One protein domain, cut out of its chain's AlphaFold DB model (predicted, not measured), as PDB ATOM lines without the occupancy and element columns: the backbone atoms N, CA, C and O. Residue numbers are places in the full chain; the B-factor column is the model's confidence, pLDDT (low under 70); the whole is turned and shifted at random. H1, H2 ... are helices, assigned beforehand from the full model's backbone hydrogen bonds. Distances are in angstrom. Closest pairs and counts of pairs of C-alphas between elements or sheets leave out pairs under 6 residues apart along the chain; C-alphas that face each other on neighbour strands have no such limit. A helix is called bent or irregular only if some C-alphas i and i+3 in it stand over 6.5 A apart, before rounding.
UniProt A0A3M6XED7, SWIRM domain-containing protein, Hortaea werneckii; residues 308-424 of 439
ATOM      1  N   ARG A 308     106.493  70.951 112.511       86.56
ATOM      2  CA  ARG A 308     105.391  70.948 113.482       86.56
ATOM      3  C   ARG A 308     105.868  70.864 114.934       86.56
ATOM      4  O   ARG A 308     105.232  71.490 115.780       86.56
ATOM      5  N   GLU A 309     106.986  70.184 115.196       86.75
ATOM      6  CA  GLU A 309     107.581  70.030 116.538       86.75
ATOM      7  C   GLU A 309     108.281  71.307 117.030       86.75
ATOM      8  O   GLU A 309     108.426  71.522 118.232       86.75
ATOM      9  N   LEU A 310     108.685  72.194 116.113       84.12
ATOM     10  CA  LEU A 310     109.334  73.456 116.471       84.12
ATOM     11  C   LEU A 310     108.365  74.379 117.235       84.12
ATOM     12  O   LEU A 310     107.274  74.649 116.719       84.12
ATOM     13  N   PRO A 311     108.763  74.954 118.388       84.44
ATOM     14  CA  PRO A 311     107.944  75.910 119.130       84.44
ATOM     15  C   PRO A 311     107.471  77.088 118.269       84.44
ATOM     16  O   PRO A 311     108.257  77.734 117.569       84.44
ATOM     17  N   ASN A 312     106.174  77.390 118.331       85.44
ATOM     18  CA  ASN A 312     105.578  78.464 117.545       85.44
ATOM     19  C   ASN A 312     105.581  79.798 118.308       85.44
ATOM     20  O   ASN A 312     104.636  80.113 119.022       85.44
ATOM     21  N   TYR A 313     106.628  80.597 118.103       83.06
ATOM     22  CA  TYR A 313     106.734  81.969 118.621       83.06
ATOM     23  C   TYR A 313     106.311  83.043 117.601       83.06
ATOM     24  O   TYR A 313     106.692  84.204 117.737       83.06
ATOM     25  N   CYS A 314     105.591  82.678 116.534       81.50
ATOM     26  CA  CYS A 314     105.192  83.642 115.506       81.50
ATOM     27  C   CYS A 314     104.100  84.595 116.032       81.50
ATOM     28  O   CYS A 314     103.200  84.138 116.741       81.50
ATOM     29  N   PRO A 315     104.118  85.889 115.659       79.88
ATOM     30  CA  PRO A 315     103.010  86.795 115.956       79.88
ATOM     31  C   PRO A 315     101.723  86.388 115.204       79.88
ATOM     32  O   PRO A 315     101.808  85.682 114.192       79.88
ATOM     33  N   PRO A 316     100.532  86.828 115.662       76.75
ATOM     34  CA  PRO A 316      99.258  86.494 115.024       76.75
ATOM     35  C   PRO A 316      99.197  86.926 113.554       76.75
ATOM     36  O   PRO A 316      99.529  88.067 113.220       76.75
ATOM     37  N   THR A 317      98.713  86.036 112.685       75.62
ATOM     38  CA  THR A 317      98.570  86.273 111.236       75.62
ATOM     39  C   THR A 317      97.647  87.440 110.900       75.62
ATOM     40  O   THR A 317      97.870  88.095 109.892       75.62
ATOM     41  N   GLU A 318      96.699  87.780 111.779       70.44
ATOM     42  CA  GLU A 318      95.820  88.950 111.632       70.44
ATOM     43  C   GLU A 318      96.574  90.275 111.470       70.44
ATOM     44  O   GLU A 318      96.109  91.182 110.785       70.44
ATOM     45  N   THR A 319      97.782  90.381 112.034       73.06
ATOM     46  CA  THR A 319      98.641  91.569 111.860       73.06
ATOM     47  C   THR A 319      99.103  91.782 110.413       73.06
ATOM     48  O   THR A 319      99.609  92.851 110.086       73.06
ATOM     49  N   LEU A 320      98.925  90.782 109.543       73.56
ATOM     50  CA  LEU A 320      99.282  90.815 108.125       73.56
ATOM     51  C   LEU A 320      98.154  91.335 107.220       73.56
ATOM     52  O   LEU A 320      98.404  91.608 106.048       73.56
ATOM     53  N   ASN A 321      96.939  91.477 107.761       69.44
ATOM     54  CA  ASN A 321      95.780  92.042 107.063       69.44
ATOM     55  C   ASN A 321      95.781  93.583 107.047       69.44
ATOM     56  O   ASN A 321      94.963  94.192 106.359       69.44
ATOM     57  N   ASP A 322      96.705  94.230 107.769       70.12
ATOM     58  CA  ASP A 322      96.877  95.683 107.723       70.12
ATOM     59  C   ASP A 322      97.535  96.123 106.403       70.12
ATOM     60  O   ASP A 322      98.737  95.950 106.166       70.12
ATOM     61  N   ALA A 323      96.732  96.757 105.545       61.59
ATOM     62  CA  ALA A 323      97.152  97.277 104.248       61.59
ATOM     63  C   ALA A 323      98.268  98.340 104.334       61.59
ATOM     64  O   ALA A 323      98.907  98.628 103.318       61.59
ATOM     65  N   ALA A 324      98.541  98.913 105.514       71.50
ATOM     66  CA  ALA A 324      99.638  99.859 105.709       71.50
ATOM     67  C   ALA A 324     101.034  99.215 105.581       71.50
ATOM     68  O   ALA A 324     101.997  99.913 105.246       71.50
ATOM     69  N   LYS A 325     101.168  97.906 105.848       77.94
ATOM     70  CA  LYS A 325     102.460  97.194 105.845       77.94
ATOM     71  C   LYS A 325     102.352  95.791 105.220       77.94
ATOM     72  O   LYS A 325     102.528  94.792 105.915       77.94
ATOM     73  N   PRO A 326     102.117  95.681 103.900       80.88
ATOM     74  CA  PRO A 326     101.984  94.386 103.243       80.88
ATOM     75  C   PRO A 326     103.297  93.590 103.273       80.88
ATOM     76  O   PRO A 326     104.379  94.122 102.987       80.88
ATOM     77  N   LEU A 327     103.201  92.283 103.534       86.94
ATOM     78  CA  LEU A 327     104.330  91.354 103.447       86.94
ATOM     79  C   LEU A 327     104.729  91.122 101.985       86.94
ATOM     80  O   LEU A 327     104.361  90.128 101.369       86.94
ATOM     81  N   LYS A 328     105.507  92.048 101.418       88.25
ATOM     82  CA  LYS A 328     106.000  91.935 100.043       88.25
ATOM     83  C   LYS A 328     107.483  91.580  99.988       88.25
ATOM     84  O   LYS A 328     108.365  92.410 100.254       88.25
ATOM     85  N   VAL A 329     107.752  90.346  99.573       90.94
ATOM     86  CA  VAL A 329     109.075  89.909  99.117       90.94
ATOM     87  C   VAL A 329     109.223  90.223  97.623       90.94
ATOM     88  O   VAL A 329     108.236  90.345  96.902       90.94
ATOM     89  N   GLN A 330     110.458  90.426  97.170       88.62
ATOM     90  CA  GLN A 330     110.810  90.562  95.757       88.62
ATOM     91  C   GLN A 330     112.082  89.754  95.493       88.62
ATOM     92  O   GLN A 330     113.077  89.872  96.224       88.62
ATOM     93  N   TRP A 331     112.043  88.944  94.449       89.94
ATOM     94  CA  TRP A 331     113.091  88.041  94.010       89.94
ATOM     95  C   TRP A 331     113.303  88.180  92.494       89.94
ATOM     96  O   TRP A 331     112.616  88.930  91.809       89.94
ATOM     97  N   LYS A 332     114.354  87.551  91.959       85.44
ATOM     98  CA  LYS A 332     114.802  87.777  90.567       85.44
ATOM     99  C   LYS A 332     114.261  86.763  89.554       85.44
ATOM    100  O   LYS A 332     114.661  86.805  88.394       85.44
ATOM    101  N   SER A 333     113.436  85.818  89.983       85.12
ATOM    102  CA  SER A 333     112.916  84.737  89.142       85.12
ATOM    103  C   SER A 333     111.403  84.683  89.229       85.12
ATOM    104  O   SER A 333     110.857  85.088  90.247       85.12
ATOM    105  N   ASN A 334     110.763  84.093  88.218       88.56
ATOM    106  CA  ASN A 334     109.333  83.807  88.257       88.56
ATOM    107  C   ASN A 334     108.941  83.098  89.573       88.56
ATOM    108  O   ASN A 334     109.706  82.219  90.011       88.56
ATOM    109  N   PRO A 335     107.790  83.442  90.179       90.25
ATOM    110  CA  PRO A 335     107.283  82.742  91.352       90.25
ATOM    111  C   PRO A 335     107.123  81.240  91.081       90.25
ATOM    112  O   PRO A 335     106.904  80.809  89.943       90.25
ATOM    113  N   LEU A 336     107.285  80.431  92.126       90.06
ATOM    114  CA  LEU A 336     106.987  79.000  92.092       90.06
ATOM    115  C   LEU A 336     105.517  78.803  92.447       90.06
ATOM    116  O   LEU A 336     105.098  79.241  93.517       90.06
ATOM    117  N   ASP A 337     104.756  78.119  91.598       88.12
ATOM    118  CA  ASP A 337     103.428  77.678  92.008       88.12
ATOM    119  C   ASP A 337     103.558  76.617  93.110       88.12
ATOM    120  O   ASP A 337     104.344  75.675  92.996       88.12
ATOM    121  N   ILE A 338     102.838  76.835  94.205       88.88
ATOM    122  CA  ILE A 338     102.837  76.014  95.420       88.88
ATOM    123  C   ILE A 338     101.391  75.709  95.853       88.88
ATOM    124  O   ILE A 338     101.134  75.453  97.029       88.88
ATOM    125  N   HIS A 339     100.440  75.763  94.911       86.62
ATOM    126  CA  HIS A 339      99.023  75.505  95.162       86.62
ATOM    127  C   HIS A 339      98.758  74.077  95.674       86.62
ATOM    128  O   HIS A 339      97.984  73.901  96.615       86.62
ATOM    129  N   ASP A 340      99.441  73.088  95.096       87.94
ATOM    130  CA  ASP A 340      99.195  71.656  95.335       87.94
ATOM    131  C   ASP A 340     100.118  71.045  96.410       87.94
ATOM    132  O   ASP A 340     100.145  69.832  96.619       87.94
ATOM    133  N   GLU A 341     100.908  71.874  97.098       87.88
ATOM    134  CA  GLU A 341     101.835  71.424  98.140       87.88
ATOM    135  C   GLU A 341     101.127  71.204  99.496       87.88
ATOM    136  O   GLU A 341     100.261  71.996  99.891       87.88
ATOM    137  N   PRO A 342     101.527  70.177 100.274       86.75
ATOM    138  CA  PRO A 342     100.991  69.947 101.611       86.75
ATOM    139  C   PRO A 342     101.320  71.112 102.552       86.75
ATOM    140  O   PRO A 342     102.299  71.838 102.377       86.75
ATOM    141  N   ASP A 343     100.499  71.271 103.591       84.81
ATOM    142  CA  ASP A 343     100.572  72.362 104.571       84.81
ATOM    143  C   ASP A 343     100.318  73.782 104.003       84.81
ATOM    144  O   ASP A 343     100.421  74.753 104.753       84.81
ATOM    145  N   ARG A 344      99.909  73.935 102.728       87.69
ATOM    146  CA  ARG A 344      99.515  75.236 102.140       87.69
ATOM    147  C   ARG A 344      98.463  75.983 102.965       87.69
ATOM    148  O   ARG A 344      98.588  77.188 103.147       87.69
ATOM    149  N   GLU A 345      97.447  75.280 103.462       87.75
ATOM    150  CA  GLU A 345      96.315  75.854 104.216       87.75
ATOM    151  C   GLU A 345      96.737  76.572 105.510       87.75
ATOM    152  O   GLU A 345      95.987  77.377 106.058       87.75
ATOM    153  N   LEU A 346      97.950  76.299 105.997       87.81
ATOM    154  CA  LEU A 346      98.524  76.902 107.200       87.81
ATOM    155  C   LEU A 346      99.264  78.222 106.912       87.81
ATOM    156  O   LEU A 346      99.741  78.867 107.851       87.81
ATOM    157  N   LEU A 347      99.399  78.614 105.640       89.31
ATOM    158  CA  LEU A 347      99.991  79.887 105.232       89.31
ATOM    159  C   LEU A 347      98.886  80.920 105.007       89.31
ATOM    160  O   LEU A 347      97.926  80.695 104.276       89.31
ATOM    161  N   HIS A 348      99.077  82.109 105.574       89.75
ATOM    162  CA  HIS A 348      98.267  83.272 105.226       89.75
ATOM    163  C   HIS A 348      98.491  83.657 103.743       89.75
ATOM    164  O   HIS A 348      99.617  83.500 103.267       89.75
ATOM    165  N   PRO A 349      97.516  84.230 103.006       89.75
ATOM    166  CA  PRO A 349      97.690  84.589 101.591       89.75
ATOM    167  C   PRO A 349      98.949  85.423 101.282       89.75
ATOM    168  O   PRO A 349      99.707  85.099 100.376       89.75
ATOM    169  N   ALA A 350      99.265  86.429 102.101       90.19
ATOM    170  CA  ALA A 350     100.494  87.212 101.920       90.19
ATOM    171  C   ALA A 350     101.793  86.429 102.242       90.19
ATOM    172  O   ALA A 350     102.872  86.784 101.770       90.19
ATOM    173  N   GLU A 351     101.717  85.350 103.031       92.06
ATOM    174  CA  GLU A 351     102.838  84.421 103.243       92.06
ATOM    175  C   GLU A 351     102.983  83.418 102.096       92.06
ATOM    176  O   GLU A 351     104.109  83.060 101.747       92.06
ATOM    177  N   TYR A 352     101.870  83.007 101.482       92.31
ATOM    178  CA  TYR A 352     101.853  82.214 100.253       92.31
ATOM    179  C   TYR A 352     102.592  82.953  99.127       92.31
ATOM    180  O   TYR A 352     103.532  82.399  98.553       92.31
ATOM    181  N   ASP A 353     102.269  84.229  98.896       92.19
ATOM    182  CA  ASP A 353     102.965  85.073  97.912       92.19
ATOM    183  C   ASP A 353     104.473  85.169  98.208       92.19
ATOM    184  O   ASP A 353     105.312  85.006  97.319       92.19
ATOM    185  N   ALA A 354     104.846  85.375  99.477       92.81
ATOM    186  CA  ALA A 354     106.244  85.447  99.903       92.81
ATOM    187  C   ALA A 354     107.007  84.118  99.714       92.81
ATOM    188  O   ALA A 354     108.183  84.132  99.332       92.81
ATOM    189  N   ALA A 355     106.365  82.975  99.973       94.12
ATOM    190  CA  ALA A 355     106.939  81.644  99.776       94.12
ATOM    191  C   ALA A 355     107.079  81.296  98.282       94.12
ATOM    192  O   ALA A 355     108.138  80.812  97.863       94.12
ATOM    193  N   SER A 356     106.059  81.621  97.483       94.25
ATOM    194  CA  SER A 356     106.029  81.462  96.027       94.25
ATOM    195  C   SER A 356     107.146  82.268  95.349       94.25
ATOM    196  O   SER A 356     107.980  81.698  94.638       94.25
ATOM    197  N   GLU A 357     107.254  83.565  95.658       94.25
ATOM    198  CA  GLU A 357     108.293  84.480  95.156       94.25
ATOM    199  C   GLU A 357     109.714  83.988  95.502       94.25
ATOM    200  O   GLU A 357     110.623  83.992  94.665       94.25
ATOM    201  N   LEU A 358     109.921  83.502  96.733       94.06
ATOM    202  CA  LEU A 358     111.205  82.938  97.172       94.06
ATOM    203  C   LEU A 358     111.461  81.516  96.665       94.06
ATOM    204  O   LEU A 358     112.557  80.987  96.894       94.06
ATOM    205  N   ARG A 359     110.498  80.888  95.981       93.88
ATOM    206  CA  ARG A 359     110.546  79.487  95.537       93.88
ATOM    207  C   ARG A 359     110.904  78.559  96.704       93.88
ATOM    208  O   ARG A 359     111.960  77.915  96.704       93.88
ATOM    209  N   LEU A 360     110.081  78.608  97.750       93.44
ATOM    210  CA  LEU A 360     110.155  77.775  98.952       93.44
ATOM    211  C   LEU A 360     108.861  76.966  99.067       93.44
ATOM    212  O   LEU A 360     107.780  77.531  98.929       93.44
ATOM    213  N   ARG A 361     108.964  75.666  99.363       93.31
ATOM    214  CA  ARG A 361     107.778  74.852  99.676       93.31
ATOM    215  C   ARG A 361     107.147  75.314 101.002       93.31
ATOM    216  O   ARG A 361     107.909  75.734 101.884       93.31
ATOM    217  N   PRO A 362     105.817  75.199 101.191       93.31
ATOM    218  CA  PRO A 362     105.121  75.622 102.413       93.31
ATOM    219  C   PRO A 362     105.784  75.121 103.702       93.31
ATOM    220  O   PRO A 362     106.087  75.912 104.594       93.31
ATOM    221  N   GLN A 363     106.138  73.835 103.754       92.50
ATOM    222  CA  GLN A 363     106.839  73.212 104.885       92.50
ATOM    223  C   GLN A 363     108.174  73.894 105.208       92.50
ATOM    224  O   GLN A 363     108.462  74.226 106.358       92.50
ATOM    225  N   GLN A 364     108.976  74.184 104.180       93.25
ATOM    226  CA  GLN A 364     110.265  74.860 104.342       93.25
ATOM    227  C   GLN A 364     110.081  76.304 104.804       93.25
ATOM    228  O   GLN A 364     110.840  76.777 105.652       93.25
ATOM    229  N   TYR A 365     109.071  77.005 104.283       94.25
ATOM    230  CA  TYR A 365     108.719  78.342 104.751       94.25
ATOM    231  C   TYR A 365     108.342  78.320 106.242       94.25
ATOM    232  O   TYR A 365     108.953  79.041 107.032       94.25
ATOM    233  N   LEU A 366     107.426  77.435 106.649       93.12
ATOM    234  CA  LEU A 366     106.956  77.304 108.034       93.12
ATOM    235  C   LEU A 366     108.080  76.912 109.006       93.12
ATOM    236  O   LEU A 366     108.223  77.541 110.059       93.12
ATOM    237  N   ALA A 367     108.923  75.940 108.639       93.00
ATOM    238  CA  ALA A 367     110.082  75.533 109.435       93.00
ATOM    239  C   ALA A 367     111.023  76.717 109.701       93.00
ATOM    240  O   ALA A 367     111.417  76.987 110.837       93.00
ATOM    241  N   ASN A 368     111.363  77.466 108.650       93.69
ATOM    242  CA  ASN A 368     112.334  78.553 108.740       93.69
ATOM    243  C   ASN A 368     111.741  79.824 109.366       93.69
ATOM    244  O   ASN A 368     112.454  80.513 110.100       93.69
ATOM    245  N   LYS A 369     110.437  80.076 109.192       93.25
ATOM    246  CA  LYS A 369     109.667  81.073 109.953       93.25
ATOM    247  C   LYS A 369     109.779  80.790 111.457       93.25
ATOM    248  O   LYS A 369     110.276  81.640 112.197       93.25
ATOM    249  N   ARG A 370     109.422  79.575 111.902       93.12
ATOM    250  CA  ARG A 370     109.499  79.168 113.322       93.12
ATOM    251  C   ARG A 370     110.920  79.269 113.885       93.12
ATOM    252  O   ARG A 370     111.105  79.903 114.924       93.12
ATOM    253  N   ARG A 371     111.938  78.745 113.185       93.31
ATOM    254  CA  ARG A 371     113.351  78.854 113.618       93.31
ATOM    255  C   ARG A 371     113.809  80.309 113.772       93.31
ATOM    256  O   ARG A 371     114.484  80.637 114.748       93.31
ATOM    257  N   MET A 372     113.415  81.195 112.856       93.56
ATOM    258  CA  MET A 372     113.792  82.609 112.913       93.56
ATOM    259  C   MET A 372     113.140  83.343 114.098       93.56
ATOM    260  O   MET A 372     113.819  84.119 114.772       93.56
ATOM    261  N   PHE A 373     111.873  83.057 114.420       93.12
ATOM    262  CA  PHE A 373     111.215  83.621 115.609       93.12
ATOM    263  C   PHE A 373     111.719  83.015 116.927       93.12
ATOM    264  O   PHE A 373     111.916  83.744 117.897       93.12
ATOM    265  N   MET A 374     112.050  81.722 116.957       91.94
ATOM    266  CA  MET A 374     112.741  81.102 118.095       91.94
ATOM    267  C   MET A 374     114.099  81.773 118.366       91.94
ATOM    268  O   MET A 374     114.430  82.078 119.515       91.94
ATOM    269  N   ALA A 375     114.860  82.092 117.314       92.00
ATOM    270  CA  ALA A 375     116.085  82.876 117.444       92.00
ATOM    271  C   ALA A 375     115.818  84.321 117.908       92.00
ATOM    272  O   ALA A 375     116.578  84.827 118.734       92.00
ATOM    273  N   ARG A 376     114.733  84.972 117.458       92.19
ATOM    274  CA  ARG A 376     114.330  86.304 117.951       92.19
ATOM    275  C   ARG A 376     114.082  86.302 119.460       92.19
ATOM    276  O   ARG A 376     114.627  87.168 120.148       92.19
ATOM    277  N   VAL A 377     113.329  85.322 119.969       91.06
ATOM    278  CA  VAL A 377     113.071  85.146 121.411       91.06
ATOM    279  C   VAL A 377     114.377  84.896 122.168       91.06
ATOM    280  O   VAL A 377     114.632  85.560 123.170       91.06
ATOM    281  N   LYS A 378     115.260  84.023 121.664       90.94
ATOM    282  CA  LYS A 378     116.578  83.787 122.281       90.94
ATOM    283  C   LYS A 378     117.419  85.068 122.380       90.94
ATOM    284  O   LYS A 378     117.946  85.368 123.445       90.94
ATOM    285  N   TYR A 379     117.505  85.855 121.306       91.31
ATOM    286  CA  TYR A 379     118.242  87.125 121.317       91.31
ATOM    287  C   TYR A 379     117.610  88.154 122.265       91.31
ATOM    288  O   TYR A 379     118.338  88.860 122.960       91.31
ATOM    289  N   MET A 380     116.276  88.195 122.363       89.56
ATOM    290  CA  MET A 380     115.569  89.056 123.316       89.56
ATOM    291  C   MET A 380     115.851  88.664 124.776       89.56
ATOM    292  O   MET A 380     116.128  89.546 125.593       89.56
ATOM    293  N   ARG A 381     115.874  87.359 125.090       88.44
ATOM    294  CA  ARG A 381     116.293  86.823 126.402       88.44
ATOM    295  C   ARG A 381     117.734  87.208 126.736       88.44
ATOM    296  O   ARG A 381     118.004  87.689 127.830       88.44
ATOM    297  N   GLU A 382     118.636  87.112 125.762       90.25
ATOM    298  CA  GLU A 382     120.030  87.564 125.882       90.25
ATOM    299  C   GLU A 382     120.196  89.105 125.882       90.25
ATOM    300  O   GLU A 382     121.331  89.585 125.916       90.25
ATOM    301  N   ARG A 383     119.102  89.888 125.825       87.25
ATOM    302  CA  ARG A 383     119.080  91.364 125.705       87.25
ATOM    303  C   ARG A 383     119.914  91.903 124.528       87.25
ATOM    304  O   ARG A 383     120.480  92.994 124.596       87.25
ATOM    305  N   LYS A 384     119.983  91.143 123.431       90.38
ATOM    306  CA  LYS A 384     120.712  91.480 122.199       90.38
ATOM    307  C   LYS A 384     119.750  91.861 121.080       90.38
ATOM    308  O   LYS A 384     118.712  91.235 120.886       90.38
ATOM    309  N   ASN A 385     120.161  92.828 120.264       89.62
ATOM    310  CA  ASN A 385     119.427  93.197 119.058       89.62
ATOM    311  C   ASN A 385     119.445  92.038 118.053       89.62
ATOM    312  O   ASN A 385     120.504  91.489 117.733       89.62
ATOM    313  N   PHE A 386     118.275  91.685 117.528       92.88
ATOM    314  CA  PHE A 386     118.155  90.644 116.519       92.88
ATOM    315  C   PHE A 386     118.576  91.181 115.150       92.88
ATOM    316  O   PHE A 386     117.916  92.035 114.567       92.88
ATOM    317  N   THR A 387     119.706  90.694 114.643       93.88
ATOM    318  CA  THR A 387     120.272  91.147 113.368       93.88
ATOM    319  C   THR A 387     119.970  90.171 112.238       93.88
ATOM    320  O   THR A 387     119.799  88.970 112.450       93.88
ATOM    321  N   LYS A 388     120.021  90.668 111.003       94.19
ATOM    322  CA  LYS A 388     119.955  89.861 109.778       94.19
ATOM    323  C   LYS A 388     120.925  88.664 109.779       94.19
ATOM    324  O   LYS A 388     120.561  87.584 109.325       94.19
ATOM    325  N   THR A 389     122.125  88.818 110.343       95.19
ATOM    326  CA  THR A 389     123.108  87.728 110.492       95.19
ATOM    327  C   THR A 389     122.652  86.660 111.492       95.19
ATOM    328  O   THR A 389     122.873  85.471 111.272       95.19
ATOM    329  N   ALA A 390     121.981  87.055 112.581       93.44
ATOM    330  CA  ALA A 390     121.399  86.111 113.536       93.44
ATOM    331  C   ALA A 390     120.275  85.282 112.896       93.44
ATOM    332  O   ALA A 390     120.233  84.068 113.085       93.44
ATOM    333  N   ALA A 391     119.423  85.920 112.089       94.56
ATOM    334  CA  ALA A 391     118.394  85.243 111.305       94.56
ATOM    335  C   ALA A 391     118.990  84.224 110.320       94.56
ATOM    336  O   ALA A 391     118.598  83.061 110.335       94.56
ATOM    337  N   GLN A 392     119.981  84.638 109.521       95.44
ATOM    338  CA  GLN A 392     120.698  83.762 108.582       95.44
ATOM    339  C   GLN A 392     121.256  82.504 109.261       95.44
ATOM    340  O   GLN A 392     121.068  81.405 108.749       95.44
ATOM    341  N   ASN A 393     121.887  82.658 110.429       93.38
ATOM    342  CA  ASN A 393     122.477  81.548 111.183       93.38
ATOM    343  C   ASN A 393     121.442  80.611 111.837       93.38
ATOM    344  O   ASN A 393     121.809  79.511 112.239       93.38
ATOM    345  N   ALA A 394     120.186  81.042 111.988       92.31
ATOM    346  CA  ALA A 394     119.108  80.246 112.579       92.31
ATOM    347  C   ALA A 394     118.292  79.451 111.542       92.31
ATOM    348  O   ALA A 394     117.578  78.517 111.900       92.31
ATOM    349  N   THR A 395     118.360  79.832 110.266       93.31
ATOM    350  CA  THR A 395     117.595  79.210 109.175       93.31
ATOM    351  C   THR A 395     118.408  78.178 108.391       93.31
ATOM    352  O   THR A 395     119.595  78.368 108.151       93.31
ATOM    353  N   ASN A 396     117.736  77.139 107.895       90.88
ATOM    354  CA  ASN A 396     118.301  76.031 107.118       90.88
ATOM    355  C   ASN A 396     118.266  76.237 105.583       90.88
ATOM    356  O   ASN A 396     118.699  75.338 104.848       90.88
ATOM    357  N   ILE A 397     117.771  77.391 105.115       92.50
ATOM    358  CA  ILE A 397     117.669  77.809 103.699       92.50
ATOM    359  C   ILE A 397     118.841  78.708 103.257       92.50
ATOM    360  O   ILE A 397     119.704  79.073 104.050       92.50
ATOM    361  N   ASP A 398     118.877  79.070 101.969       94.44
ATOM    362  CA  ASP A 398     119.894  79.968 101.408       94.44
ATOM    363  C   ASP A 398     119.936  81.346 102.099       94.44
ATOM    364  O   ASP A 398     118.913  81.998 102.321       94.44
ATOM    365  N   VAL A 399     121.156  81.827 102.349       93.94
ATOM    366  CA  VAL A 399     121.461  83.092 103.038       93.94
ATOM    367  C   VAL A 399     120.829  84.321 102.376       93.94
ATOM    368  O   VAL A 399     120.459  85.269 103.076       93.94
ATOM    369  N   ASN A 400     120.670  84.334 101.050       94.12
ATOM    370  CA  ASN A 400     120.028  85.440 100.333       94.12
ATOM    371  C   ASN A 400     118.497  85.349 100.406       94.12
ATOM    372  O   ASN A 400     117.838  86.387 100.501       94.12
ATOM    373  N   LYS A 401     117.926  84.137 100.439       93.56
ATOM    374  CA  LYS A 401     116.491  83.946 100.704       93.56
ATOM    375  C   LYS A 401     116.130  84.396 102.123       93.56
ATOM    376  O   LYS A 401     115.251  85.247 102.268       93.56
ATOM    377  N   THR A 402     116.864  83.953 103.153       95.50
ATOM    378  CA  THR A 402     116.660  84.441 104.535       95.50
ATOM    379  C   THR A 402     116.831  85.950 104.629       95.50
ATOM    380  O   THR A 402     116.058  86.617 105.307       95.50
ATOM    381  N   SER A 403     117.803  86.512 103.906       94.81
ATOM    382  CA  SER A 403     118.016  87.960 103.861       94.81
ATOM    383  C   SER A 403     116.774  88.735 103.424       94.81
ATOM    384  O   SER A 403     116.466  89.757 104.031       94.81
ATOM    385  N   ARG A 404     116.069  88.257 102.391       94.62
ATOM    386  CA  ARG A 404     114.846  88.895 101.882       94.62
ATOM    387  C   ARG A 404     113.632  88.643 102.766       94.62
ATOM    388  O   ARG A 404     112.825  89.553 102.934       94.62
ATOM    389  N   LEU A 405     113.531  87.451 103.352       94.75
ATOM    390  CA  LEU A 405     112.468  87.109 104.293       94.75
ATOM    391  C   LEU A 405     112.559  87.955 105.574       94.75
ATOM    392  O   LEU A 405     111.573  88.557 105.989       94.75
ATOM    393  N   TRP A 406     113.765  88.086 106.139       95.06
ATOM    394  CA  TRP A 406     114.038  88.952 107.289       95.06
ATOM    395  C   TRP A 406     113.692  90.414 106.987       95.06
ATOM    396  O   TRP A 406     112.942  91.027 107.737       95.06
ATOM    397  N   GLU A 407     114.143  90.953 105.848       94.38
ATOM    398  CA  GLU A 407     113.799  92.318 105.412       94.38
ATOM    399  C   GLU A 407     112.291  92.538 105.230       94.38
ATOM    400  O   GLU A 407     111.836  93.677 105.291       94.38
ATOM    401  N   ALA A 408     111.514  91.494 104.928       92.94
ATOM    402  CA  ALA A 408     110.066  91.594 104.778       92.94
ATOM    403  C   ALA A 408     109.359  91.587 106.144       92.94
ATOM    404  O   ALA A 408     108.539  92.464 106.397       92.94
ATOM    405  N   PHE A 409     109.735  90.685 107.054       92.50
ATOM    406  CA  PHE A 409     109.201  90.655 108.426       92.50
ATOM    407  C   PHE A 409     109.575  91.903 109.239       92.50
ATOM    408  O   PHE A 409     108.750  92.408 110.002       92.50
ATOM    409  N   ASP A 410     110.776  92.447 109.033       91.75
ATOM    410  CA  ASP A 410     111.223  93.712 109.627       91.75
ATOM    411  C   ASP A 410     110.363  94.895 109.138       91.75
ATOM    412  O   ASP A 410     109.865  95.677 109.943       91.75
ATOM    413  N   ARG A 411     110.057  94.954 107.830       90.00
ATOM    414  CA  ARG A 411     109.141  95.957 107.247       90.00
ATOM    415  C   ARG A 411     107.711  95.870 107.794       90.00
ATOM    416  O   ARG A 411     107.090  96.913 107.989       90.00
ATOM    417  N   VAL A 412     107.201  94.666 108.058       88.88
ATOM    418  CA  VAL A 412     105.892  94.467 108.716       88.88
ATOM    419  C   VAL A 412     105.939  94.894 110.194       88.88
ATOM    420  O   VAL A 412     104.954  95.396 110.733       88.88
ATOM    421  N   GLY A 413     107.101  94.793 110.847       87.62
ATOM    422  CA  GLY A 413     107.259  95.019 112.290       87.62
ATOM    423  C   GLY A 413     107.073  93.746 113.121       87.62
ATOM    424  O   GLY A 413     106.847  93.811 114.325       87.62
ATOM    425  N   TRP A 414     107.193  92.565 112.510       89.38
ATOM    426  CA  TRP A 414     107.075  91.280 113.209       89.38
ATOM    427  C   TRP A 414     108.232  90.980 114.171       89.38
ATOM    428  O   TRP A 414     108.146  90.030 114.942       89.38
ATOM    429  N   PHE A 415     109.303  91.780 114.166       88.38
ATOM    430  CA  PHE A 415     110.396  91.677 115.135       88.38
ATOM    431  C   PHE A 415     110.289  92.659 116.311       88.38
ATOM    432  O   PHE A 415     111.223  92.703 117.111       88.38
ATOM    433  N   GLU A 416     109.193  93.409 116.455       86.50
ATOM    434  CA  GLU A 416     108.983  94.340 117.572       86.50
ATOM    435  C   GLU A 416     108.946  93.631 118.936       86.50
ATOM    436  O   GLU A 416     108.230  92.645 119.118       86.50
ATOM    437  N   ASP A 417     109.682  94.156 119.924       84.25
ATOM    438  CA  ASP A 417     109.808  93.554 121.267       84.25
ATOM    439  C   ASP A 417     108.449  93.371 121.969       84.25
ATOM    440  O   ASP A 417     108.292  92.466 122.789       84.25
ATOM    441  N   SER A 418     107.457  94.215 121.666       83.94
ATOM    442  CA  SER A 418     106.104  94.147 122.235       83.94
ATOM    443  C   SER A 418     105.400  92.816 121.960       83.94
ATOM    444  O   SER A 418     104.708  92.319 122.846       83.94
ATOM    445  N   LEU A 419     105.622  92.217 120.785       82.12
ATOM    446  CA  LEU A 419     104.993  90.960 120.356       82.12
ATOM    447  C   LEU A 419     105.533  89.734 121.110       82.12
ATOM    448  O   LEU A 419     104.859  88.709 121.190       82.12
ATOM    449  N   PHE A 420     106.735  89.837 121.686       84.38
ATOM    450  CA  PHE A 420     107.426  88.718 122.334       84.38
ATOM    451  C   PHE A 420     107.429  88.790 123.865       84.38
ATOM    452  O   PHE A 420     107.895  87.847 124.502       84.38
ATOM    453  N   ARG A 421     106.877  89.853 124.477       81.25
ATOM    454  CA  ARG A 421     106.794  89.998 125.949       81.25
ATOM    455  C   ARG A 421     106.128  88.790 126.616       81.25
ATOM    456  O   ARG A 421     106.685  88.231 127.549       81.25
ATOM    457  N   GLN A 422     105.032  88.297 126.040       79.88
ATOM    458  CA  GLN A 422     104.333  87.091 126.509       79.88
ATOM    459  C   GLN A 422     105.205  85.815 126.554       79.88
ATOM    460  O   GLN A 422     104.891  84.886 127.287       79.88
ATOM    461  N   PHE A 423     106.304  85.756 125.791       78.62
ATOM    462  CA  PHE A 423     107.244  84.624 125.764       78.62
ATOM    463  C   PHE A 423     108.502  84.851 126.627       78.62
ATOM    464  O   PHE A 423     109.386  83.983 126.684       78.62
ATOM    465  N   MET A 424     108.602  86.018 127.270       72.69
ATOM    466  CA  MET A 424     109.643  86.362 128.243       72.69
ATOM    467  C   MET A 424     109.218  85.991 129.664       72.69
ATOM    468  O   MET A 424     110.008  85.393 130.385       72.69
TER     469      MET A 424
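AT A GLANCE: This is residues 308 to 424 of the 439 residues of the protein "SWIRM domain-containing protein" of Hortaea werneckii (UniProt A0A3M6XED7). One long helix, H3, runs along the longest axis, and shorter helices stand across it: H2 at a corner by its first residues, H4 across its middle and H6 near its far end. H5 packs on H4, and a wide loop with no named element, residues 321 to 348, goes round H2. The printed part has 117 residues with six named helices, H1 to H6 in chain order, and no named strand: all helix. It is compact, with a radius of gyration of the C-alphas of 13.6 A, and spans 39 by 28 by 28 A.

HOW THE PARTS SIT: H1, residues 317 to 320, is close but not clearly touching H2, residues 349 to 357, with C-alphas 320 and 350 at 7.3 A. H2 and the hub H3, residues 362 to 381, only just touch, with 3 pairs of C-alphas within 8 A, and touch only at the corner; their closest C-alphas, of Ala 355 and Tyr 365, are 6.2 A apart, and their lines are about perpendicular at 75 degrees. H3 touches H4, residues 388 to 394, with residues 368 to 376 alone. The closest C-alphas, of Met 372 and Ala 391, are 5.5 A apart, at a steep tilt of 68 degrees, only just short of about perpendicular, opposite ways. H4 touches H5, residues 399 to 412, closest at the C-alphas of Gln 392 and Val 399, 5.6 A, at a steep tilt of 62 degrees, opposite ways. H3 and H5 are near each other, with 10 pairs of C-alphas within 10 A. H6, residues 417 to 423, only just touches H3 residues 377 to 380, with 3 pairs within 8 A; the closest C-alphas, of Val 377 and Phe 420, are 6.7 A apart, and their lines are about perpendicular at 88 degrees. Every O i to N i+4 pair is within hydrogen-bond range in H2, H3, H4 and H5; H6 has 1 of 3, beside 2 of 4 O i to N i+3 pairs, and H1 is too short for such a pair.

IN THESE COORDINATES: H1 begins at C-alpha 317, (98.570, 86.273, 111.236). H2 measures 12.4 A, H3 28.7 A and H5 20.1 A from first to last C-alpha. H6 is irregular, with C-alphas 419 and 422 7.3 A apart, and ends at C-alpha 423, (107.244, 84.624, 125.764).

THE WHOLE: The C-alphas of Asp 340 and Arg 383, 41.3 A, are the two farthest apart. The printed part has no cut, and the link from H1 to H2 is long, 28 residues. The mean pLDDT of the printed part is 88.4; residues 321 and 323 are under 70.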